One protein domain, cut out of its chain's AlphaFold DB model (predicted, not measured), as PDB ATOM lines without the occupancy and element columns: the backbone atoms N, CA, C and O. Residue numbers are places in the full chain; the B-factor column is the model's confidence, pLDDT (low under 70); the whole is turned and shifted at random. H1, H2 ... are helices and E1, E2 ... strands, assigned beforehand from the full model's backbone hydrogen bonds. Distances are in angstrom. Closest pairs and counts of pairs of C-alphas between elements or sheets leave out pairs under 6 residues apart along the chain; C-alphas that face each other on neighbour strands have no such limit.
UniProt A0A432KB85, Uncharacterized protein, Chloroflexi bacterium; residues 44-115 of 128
ATOM      1  N   PHE A  44      55.747  87.490  40.194       85.31
ATOM      2  CA  PHE A  44      54.869  88.552  40.672       85.31
ATOM      3  C   PHE A  44      54.935  88.676  42.200       85.31
ATOM      4  O   PHE A  44      54.528  87.768  42.932       85.31
ATOM      5  N   ASP A  45      55.417  89.820  42.689       88.56
ATOM      6  CA  ASP A  45      55.459  90.126  44.119       88.56
ATOM      7  C   ASP A  45      54.111  90.674  44.610       88.56
ATOM      8  O   ASP A  45      53.844  91.876  44.610       88.56
ATOM      9  N   HIS A  46      53.252  89.772  45.079       87.44
ATOM     10  CA  HIS A  46      51.961  90.142  45.657       87.44
ATOM     11  C   HIS A  46      52.079  90.915  46.984       87.44
ATOM     12  O   HIS A  46      51.099  91.531  47.402       87.44
ATOM     13  N   SER A  47      53.242  90.909  47.655       89.25
ATOM     14  CA  SER A  47      53.438  91.623  48.927       89.25
ATOM     15  C   SER A  47      53.550  93.142  48.760       89.25
ATOM     16  O   SER A  47      53.366  93.879  49.729       89.25
ATOM     17  N   ALA A  48      53.763  93.615  47.528       90.62
ATOM     18  CA  ALA A  48      53.728  95.032  47.176       90.62
ATOM     19  C   ALA A  48      52.315  95.651  47.250       90.62
ATOM     20  O   ALA A  48      52.172  96.871  47.166       90.62
ATOM     21  N   TYR A  49      51.272  94.832  47.427       92.69
ATOM     22  CA  TYR A  49      49.871  95.248  47.398       92.69
ATOM     23  C   TYR A  49      49.174  95.087  48.766       92.69
ATOM     24  O   TYR A  49      49.436  94.119  49.482       92.69
ATOM     25  N   PRO A  50      48.214  95.968  49.123       93.56
ATOM     26  CA  PRO A  50      47.708  97.085  48.327       93.56
ATOM     27  C   PRO A  50      48.624  98.316  48.368       93.56
ATOM     28  O   PRO A  50      49.241  98.601  49.394       93.56
ATOM     29  N   MET A  51      48.630  99.094  47.286       94.06
ATOM     30  CA  MET A  51      49.340 100.376  47.216       94.06
ATOM     31  C   MET A  51      48.404 101.509  46.797       94.06
ATOM     32  O   MET A  51      47.522 101.316  45.965       94.06
ATOM     33  N   SER A  52      48.576 102.690  47.396       93.81
ATOM     34  CA  SER A  52      47.864 103.908  46.983       93.81
ATOM     35  C   SER A  52      48.506 104.471  45.720       93.81
ATOM     36  O   SER A  52      49.730 104.597  45.669       93.81
ATOM     37  N   VAL A  53      47.687 104.839  44.735       94.19
ATOM     38  CA  VAL A  53      48.157 105.415  43.462       94.19
ATOM     39  C   VAL A  53      47.745 106.865  43.261       94.19
ATOM     40  O   VAL A  53      48.231 107.522  42.347       94.19
ATOM     41  N   GLY A  54      46.850 107.383  44.101       95.12
ATOM     42  CA  GLY A  54      46.403 108.766  44.012       95.12
ATOM     43  C   GLY A  54      44.952 108.970  44.412       95.12
ATOM     44  O   GLY A  54      44.309 108.095  44.987       95.12
ATOM     45  N   VAL A  55      44.422 110.145  44.088       94.81
ATOM     46  CA  VAL A  55      43.036 110.534  44.374       94.81
ATOM     47  C   VAL A  55      42.298 110.806  43.071       94.81
ATOM     48  O   VAL A  55      42.770 111.587  42.247       94.81
ATOM     49  N   ASP A  56      41.119 110.208  42.899       93.81
ATOM     50  CA  ASP A  56      40.224 110.547  41.792       93.81
ATOM     51  C   ASP A  56      39.570 111.918  42.064       93.81
ATOM     52  O   ASP A  56      38.787 112.058  43.011       93.81
ATOM     53  N   PRO A  57      39.835 112.953  41.244       92.19
ATOM     54  CA  PRO A  57      39.288 114.288  41.466       92.19
ATOM     55  C   PRO A  57      37.764 114.360  41.279       92.19
ATOM     56  O   PRO A  57      37.148 115.337  41.700       92.19
ATOM     57  N   ARG A  58      37.134 113.354  40.654       91.06
ATOM     58  CA  ARG A  58      35.690 113.335  40.362       91.06
ATOM     59  C   ARG A  58      34.843 113.013  41.590       91.06
ATOM     60  O   ARG A  58      33.683 113.410  41.643       91.06
ATOM     61  N   ASN A  59      35.402 112.297  42.565       91.62
ATOM     62  CA  ASN A  59      34.705 111.914  43.798       91.62
ATOM     63  C   ASN A  59      35.546 112.087  45.077       91.62
ATOM     64  O   ASN A  59      35.047 111.812  46.169       91.62
ATOM     65  N   GLY A  60      36.804 112.523  44.960       91.31
ATOM     66  CA  GLY A  60      37.722 112.718  46.081       91.31
ATOM     67  C   GLY A  60      38.140 111.422  46.779       91.31
ATOM     68  O   GLY A  60      38.636 111.474  47.903       91.31
ATOM     69  N   LYS A  61      37.908 110.255  46.167       92.75
ATOM     70  CA  LYS A  61      38.268 108.958  46.744       92.75
ATOM     71  C   LYS A  61      39.695 108.587  46.370       92.75
ATOM     72  O   LYS A  61      40.132 108.794  45.240       92.75
ATOM     73  N   MET A  62      40.394 107.992  47.330       95.00
ATOM     74  CA  MET A  62      41.689 107.365  47.095       95.00
ATOM     75  C   MET A  62      41.515 106.187  46.140       95.00
ATOM     76  O   MET A  62      40.578 105.402  46.285       95.00
ATOM     77  N   LEU A  63      42.428 106.066  45.191       96.12
ATOM     78  CA  LEU A  63      42.590 104.916  44.326       96.12
ATOM     79  C   LEU A  63      43.725 104.052  44.867       96.12
ATOM     80  O   LEU A  63      44.778 104.556  45.259       96.12
ATOM     81  N   VAL A  64      43.494 102.749  44.879       96.75
ATOM     82  CA  VAL A  64      44.450 101.740  45.311       96.75
ATOM     83  C   VAL A  64      44.564 100.662  44.249       96.75
ATOM     84  O   VAL A  64      43.563 100.232  43.676       96.75
ATOM     85  N   GLU A  65      45.776 100.186  44.019       96.38
ATOM     86  CA  GLU A  65      45.984  98.894  43.384       96.38
ATOM     87  C   GLU A  65      45.862  97.805  44.444       96.38
ATOM     88  O   GLU A  65      46.443  97.896  45.531       96.38
ATOM     89  N   LYS A  66      45.097  96.760  44.143       95.06
ATOM     90  CA  LYS A  66      44.888  95.631  45.045       95.06
ATOM     91  C   LYS A  66      45.008  94.328  44.276       95.06
ATOM     92  O   LYS A  66      44.252  94.099  43.333       95.06
ATOM     93  N   PHE A  67      45.908  93.460  44.724       94.31
ATOM     94  CA  PHE A  67      45.943  92.079  44.270       94.31
ATOM     95  C   PHE A  67      44.781  91.296  44.891       94.31
ATOM     96  O   PHE A  67      44.610  91.272  46.113       94.31
ATOM     97  N   ILE A  68      43.968  90.676  44.042       91.75
ATOM     98  CA  ILE A  68      42.888  89.774  44.435       91.75
ATOM     99  C   ILE A  68      43.168  88.429  43.771       91.75
ATOM    100  O   ILE A  68      43.185  88.329  42.544       91.75
ATOM    101  N   CYS A  69      43.392  87.406  44.593       89.69
ATOM    102  CA  CYS A  69      43.542  86.024  44.155       89.69
ATOM    103  C   CYS A  69      42.261  85.225  44.404       89.69
ATOM    104  O   CYS A  69      41.456  85.555  45.278       89.69
ATOM    105  N   TRP A  70      42.088  84.168  43.625       86.00
ATOM    106  CA  TRP A  70      40.991  83.204  43.716       86.00
ATOM    107  C   TRP A  70      41.541  81.798  43.442       86.00
ATOM    108  O   TRP A  70      42.739  81.678  43.226       86.00
ATOM    109  N   ASP A  71      40.689  80.760  43.465       81.50
ATOM    110  CA  ASP A  71      40.944  79.319  43.216       81.50
ATOM    111  C   ASP A  71      42.225  78.699  43.830       81.50
ATOM    112  O   ASP A  71      42.133  77.783  44.645       81.50
ATOM    113  N   ALA A  72      43.412  79.185  43.464       83.00
ATOM    114  CA  ALA A  72      44.718  78.849  44.017       83.00
ATOM    115  C   ALA A  72      45.509  80.128  44.370       83.00
ATOM    116  O   ALA A  72      46.271  80.652  43.563       83.00
ATOM    117  N   CYS A  73      45.341  80.639  45.593       85.25
ATOM    118  CA  CYS A  73      46.096  81.790  46.099       85.25
ATOM    119  C   CYS A  73      47.516  81.400  46.566       85.25
ATOM    120  O   CYS A  73      47.639  80.404  47.284       85.25
ATOM    121  N   PRO A  74      48.562  82.208  46.291       85.38
ATOM    122  CA  PRO A  74      48.567  83.477  45.549       85.38
ATOM    123  C   PRO A  74      48.796  83.314  44.031       85.38
ATOM    124  O   PRO A  74      48.935  84.312  43.333       85.38
ATOM    125  N   ASP A  75      48.849  82.084  43.525       83.69
ATOM    126  CA  ASP A  75      49.303  81.763  42.164       83.69
ATOM    127  C   ASP A  75      48.321  82.186  41.056       83.69
ATOM    128  O   ASP A  75      48.713  82.402  39.908       83.69
ATOM    129  N   VAL A  76      47.034  82.306  41.387       85.12
ATOM    130  CA  VAL A  76      45.968  82.704  40.466       85.12
ATOM    131  C   VAL A  76      45.289  83.956  41.003       85.12
ATOM    132  O   VAL A  76      44.545  83.920  41.983       85.12
ATOM    133  N   GLY A  77      45.542  85.086  40.351       89.50
ATOM    134  CA  GLY A  77      44.980  86.367  40.748       89.50
ATOM    135  C   GLY A  77      45.205  87.459  39.717       89.50
ATOM    136  O   GLY A  77      45.851  87.248  38.692       89.50
ATOM    137  N   MET A  78      44.673  88.640  40.013       92.25
ATOM    138  CA  MET A  78      44.894  89.859  39.242       92.25
ATOM    139  C   MET A  78      45.001  91.063  40.174       92.25
ATOM    140  O   MET A  78      44.386  91.111  41.241       92.25
ATOM    141  N   VAL A  79      45.770  92.054  39.750       94.38
ATOM    142  CA  VAL A  79      45.795  93.390  40.333       94.38
ATOM    143  C   VAL A  79      44.691  94.227  39.701       94.38
ATOM    144  O   VAL A  79      44.537  94.265  38.478       94.38
ATOM    145  N   PHE A  80      43.928  94.906  40.550       95.31
ATOM    146  CA  PHE A  80      42.841  95.793  40.160       95.31
ATOM    147  C   PHE A  80      43.083  97.202  40.687       95.31
ATOM    148  O   PHE A  80      43.452  97.370  41.849       95.31
ATOM    149  N   LEU A  81      42.763  98.206  39.870       96.62
ATOM    150  CA  LEU A  81      42.573  99.578  40.328       96.62
ATOM    151  C   LEU A  81      41.184  99.702  40.972       96.62
ATOM    152  O   LEU A  81      40.167  99.483  40.312       96.62
ATOM    153  N   LEU A  82      41.132 100.045  42.258       96.94
ATOM    154  CA  LEU A  82      39.913 100.132  43.066       96.94
ATOM    155  C   LEU A  82      39.888 101.428  43.880       96.94
ATOM    156  O   LEU A  82      40.924 102.021  44.149       96.94
ATOM    157  N   TYR A  83      38.715 101.855  44.340       96.56
ATOM    158  CA  TYR A  83      38.614 102.877  45.376       96.56
ATOM    159  C   TYR A  83      38.955 102.289  46.748       96.56
ATOM    160  O   TYR A  83      38.415 101.257  47.156       96.56
ATOM    161  N   GLY A  84      39.822 102.983  47.479       93.94
ATOM    162  CA  GLY A  84      40.173 102.666  48.856       93.94
ATOM    163  C   GLY A  84      39.000 102.878  49.816       93.94
ATOM    164  O   GLY A  84      38.163 103.763  49.623       93.94
ATOM    165  N   SER A  85      38.959 102.063  50.873       90.25
ATOM    166  CA  SER A  85      37.969 102.153  51.960       90.25
ATOM    167  C   SER A  85      36.501 102.110  51.495       90.25
ATOM    168  O   SER A  85      35.639 102.762  52.085       90.25
ATOM    169  N   VAL A  86      36.207 101.349  50.434       94.00
ATOM    170  CA  VAL A  86      34.839 101.026  50.003       94.00
ATOM    171  C   VAL A  86      34.581  99.545  50.270       94.00
ATOM    172  O   VAL A  86      35.086  98.683  49.555       94.00
ATOM    173  N   GLU A  87      33.827  99.256  51.332       90.62
ATOM    174  CA  GLU A  87      33.670  97.893  51.867       90.62
ATOM    175  C   GLU A  87      32.329  97.234  51.518       90.62
ATOM    176  O   GLU A  87      32.161  96.040  51.758       90.62
ATOM    177  N   THR A  88      31.380  97.976  50.935       92.69
ATOM    178  CA  THR A  88      30.063  97.441  50.555       92.69
ATOM    179  C   THR A  88      29.653  97.860  49.144       92.69
ATOM    180  O   THR A  88      30.109  98.883  48.619       92.69
ATOM    181  N   GLU A  89      28.756  97.086  48.530       92.62
ATOM    182  CA  GLU A  89      28.175  97.404  47.221       92.62
ATOM    183  C   GLU A  89      27.392  98.722  47.250       92.62
ATOM    184  O   GLU A  89      27.496  99.526  46.325       92.62
ATOM    185  N   GLU A  90      26.675  99.000  48.340       91.56
ATOM    186  CA  GLU A  90      25.923 100.244  48.521       91.56
ATOM    187  C   GLU A  90      26.864 101.446  48.623       91.56
ATOM    188  O   GLU A  90      26.628 102.481  47.996       91.56
ATOM    189  N   ALA A  91      27.966 101.305  49.368       92.50
ATOM    190  CA  ALA A  91      28.997 102.331  49.452       92.50
ATOM    191  C   ALA A  91      29.646 102.573  48.083       92.50
ATOM    192  O   ALA A  91      29.939 103.718  47.741       92.50
ATOM    193  N   CYS A  92      29.817 101.518  47.278       94.44
ATOM    194  CA  CYS A  92      30.309 101.632  45.911       94.44
ATOM    195  C   CYS A  92      29.339 102.388  45.005       94.44
ATOM    196  O   CYS A  92      29.743 103.346  44.344       94.44
ATOM    197  N   ALA A  93      28.054 102.031  45.026       89.94
ATOM    198  CA  ALA A  93      27.017 102.736  44.278       89.94
ATOM    199  C   ALA A  93      26.934 104.225  44.673       89.94
ATOM    200  O   ALA A  93      26.720 105.089  43.822       89.94
ATOM    201  N   ALA A  94      27.191 104.548  45.944       89.44
ATOM    202  CA  ALA A  94      27.217 105.921  46.444       89.44
ATOM    203  C   ALA A  94      28.429 106.749  45.968       89.44
ATOM    204  O   ALA A  94      28.417 107.973  46.100       89.44
ATOM    205  N   THR A  95      29.468 106.133  45.388       84.38
ATOM    206  CA  THR A  95      30.642 106.871  44.877       84.38
ATOM    207  C   THR A  95      30.370 107.661  43.591       84.38
ATOM    208  O   THR A  95      31.248 108.412  43.167       84.38
ATOM    209  N   MET A  96      29.189 107.506  42.968       82.44
ATOM    210  CA  MET A  96      28.738 108.101  41.690       82.44
ATOM    211  C   MET A  96      29.558 107.732  40.438       82.44
ATOM    212  O   MET A  96      29.019 107.732  39.336       82.44
ATOM    213  N   VAL A  97      30.840 107.399  40.589       87.88
ATOM    214  CA  VAL A  97      31.792 107.053  39.515       87.88
ATOM    215  C   VAL A  97      32.475 105.704  39.776       87.88
ATOM    216  O   VAL A  97      33.613 105.472  39.359       87.88
ATOM    217  N   GLY A  98      31.798 104.821  40.506       90.25
ATOM    218  CA  GLY A  98      32.271 103.485  40.845       90.25
ATOM    219  C   GLY A  98      31.324 102.391  40.390       90.25
ATOM    220  O   GLY A  98      30.115 102.588  40.288       90.25
ATOM    221  N   SER A  99      31.900 101.229  40.101       93.00
ATOM    222  CA  SER A  99      31.181 100.019  39.720       93.00
ATOM    223  C   SER A  99      31.595  98.868  40.637       93.00
ATOM    224  O   SER A  99      32.786  98.742  40.944       93.00
ATOM    225  N   PRO A 100      30.654  98.036  41.112       93.31
ATOM    226  CA  PRO A 100      31.006  96.908  41.958       93.31
ATOM    227  C   PRO A 100      31.824  95.885  41.161       93.31
ATOM    228  O   PRO A 100      31.443  95.472  40.066       93.31
ATOM    229  N   LEU A 101      32.964  95.482  41.718       93.12
ATOM    230  CA  LEU A 101      33.704  94.302  41.299       93.12
ATOM    231  C   LEU A 101      33.195  93.125  42.125       93.12
ATOM    232  O   LEU A 101      33.352  93.101  43.347       93.12
ATOM    233  N   ILE A 102      32.588  92.164  41.440       91.00
ATOM    234  CA  ILE A 102      32.062  90.939  42.029       91.00
ATOM    235  C   ILE A 102      32.899  89.778  41.503       91.00
ATOM    236  O   ILE A 102      33.359  89.797  40.359       91.00
ATOM    237  N   SER A 103      33.093  88.788  42.360       84.69
ATOM    238  CA  SER A 103      33.752  87.538  42.028       84.69
ATOM    239  C   SER A 103      33.165  86.885  40.759       84.69
ATOM    240  O   SER A 103      31.939  86.877  40.583       84.69
ATOM    241  N   PRO A 104      34.016  86.354  39.858       72.69
ATOM    242  CA  PRO A 104      33.588  85.672  38.647       72.69
ATOM    243  C   PRO A 104      32.959  84.310  38.964       72.69
ATOM    244  O   PRO A 104      33.127  83.745  40.046       72.69
ATOM    245  N   GLU A 105      32.256  83.739  37.988       70.75
ATOM    246  CA  GLU A 105      31.824  82.342  38.064       70.75
ATOM    247  C   GLU A 105      33.049  81.408  38.158       70.75
ATOM    248  O   GLU A 105      34.034  81.643  37.456       70.75
ATOM    249  N   PRO A 106      33.022  80.355  39.002       65.12
ATOM    250  CA  PRO A 106      31.865  79.759  39.682       65.12
ATOM    251  C   PRO A 106      31.560  80.318  41.083       65.12
ATOM    252  O   PRO A 106      30.733  79.739  41.786       65.12
ATOM    253  N   ILE A 107      32.192  81.414  41.510       71.25
ATOM    254  CA  ILE A 107      31.969  82.042  42.821       71.25
ATOM    255  C   ILE A 107      31.164  83.340  42.608       71.25
ATOM    256  O   ILE A 107      31.716  84.430  42.714       71.25
ATOM    257  N   PRO A 108      29.868  83.286  42.259       74.88
ATOM    258  CA  PRO A 108      29.083  84.495  42.049       74.88
ATOM    259  C   PRO A 108      28.811  85.216  43.375       74.88
ATOM    260  O   PRO A 108      28.608  84.596  44.418       74.88
ATOM    261  N   GLY A 109      28.727  86.543  43.316       79.25
ATOM    262  CA  GLY A 109      28.117  87.347  44.378       79.25
ATOM    263  C   GLY A 109      29.020  87.721  45.553       79.25
ATOM    264  O   GLY A 109      28.554  88.404  46.461       79.25
ATOM    265  N   GLN A 110      30.301  87.338  45.564       88.75
ATOM    266  CA  GLN A 110      31.230  87.900  46.546       88.75
ATOM    267  C   GLN A 110      31.720  89.273  46.073       88.75
ATOM    268  O   GLN A 110      32.417  89.376  45.065       88.75
ATOM    269  N   TYR A 111      31.381  90.322  46.819       91.69
ATOM    270  CA  TYR A 111      31.898  91.669  46.592       91.69
ATOM    271  C   TYR A 111      33.401  91.742  46.896       91.69
ATOM    272  O   TYR A 111      33.844  91.364  47.983       91.69
ATOM    273  N   TRP A 112      34.190  92.236  45.943       92.69
ATOM    274  CA  TRP A 112      35.650  92.331  46.055       92.69
ATOM    275  C   TRP A 112      36.173  93.767  46.134       92.69
ATOM    276  O   TRP A 112      37.269  93.999  46.659       92.69
ATOM    277  N   GLY A 113      35.395  94.735  45.649       94.69
ATOM    278  CA  GLY A 113      35.723  96.151  45.754       94.69
ATOM    279  C   GLY A 113      34.963  97.023  44.765       94.69
ATOM    280  O   GLY A 113      34.094  96.564  44.030       94.69
ATOM    281  N   CYS A 114      35.284  98.314  44.753       96.12
ATOM    282  CA  CYS A 114      34.651  99.290  43.876       96.12
ATOM    283  C   CYS A 114      35.660  99.781  42.847       96.12
ATOM    284  O   CYS A 114      36.618 100.448  43.219       96.12
ATOM    285  N   ARG A 115      35.471  99.464  41.569       94.94
ATOM    286  CA  ARG A 115      36.382  99.908  40.508       94.94
ATOM    287  C   ARG A 115      35.960 101.278  39.963       94.94
ATOM    288  O   ARG A 115      34.753 101.524  39.863       94.94
TER     289      ARG A 115
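What this domain is: This is residues 44 to 115 of the 128 residues of an uncharacterized protein of Chloroflexi bacterium (UniProt A0A432KB85). A flat slab in two parts: a meander of three strands, E1, E2 and E3, each the antiparallel neighbour of the one before, and a smaller hairpin, E4 and E5, over one face of E2 and E3, which packs mainly on E3 through its strand E5. The short helix H1 packs on that hairpin, at the far end of the slab from E1. The printed part has 72 residues with one named helix and five named strands, in the order E1 E2 E3 H1 E4 E5; the class is mostly strand, with 32 of the 37 residues in named elements in strands. It is compact, with a radius of gyration of the C-alphas of 12.6 A and spans of 35 by 27 by 13 A.

How they stand to each other: Start at E1, residues 51 to 56, which forms a hairpin with E2, residues 61 to 69; find N 53 and O 63, 3.0 A apart and within hydrogen-bond range. E2, the inner strand, forms a second hairpin with E3, residues 77 to 83, at 165 degrees between directions; look at N 66 and O 80, 2.9 A. Next comes H1, residues 89 to 93, not on this sheet; its O i to N i+4 pair is within hydrogen-bond range. E4, residues 98 to 102, and E5, residues 111 to 115, are a hairpin, with N 101 and O 113 at 2.8 A. The closest C-alphas of E3 and E5 are those of Leu 82 and Arg 115, 4.4 A apart; those of H1 and E5 are Cys 92 and Cys 114, 5.3 A. E1 is apart from H1, E4 and E5.

Where its parts are: Find C-alpha 51 at (49.340, 100.376, 47.216), where E1 begins its 14.7 A. E2 runs 23.7 A, E3 18.3 A, H1 6.2 A and E4 12.6 A. E5 runs 11.2 A to C-alpha 115 at (36.382, 99.908, 40.508).

The domain as a whole: The C-alphas farthest apart, of Pro 57 and Ala 72, are 35.9 A apart. The printed part has no cut and no long link. Mean pLDDT of the printed part is 89.8; residue 106 is under 70.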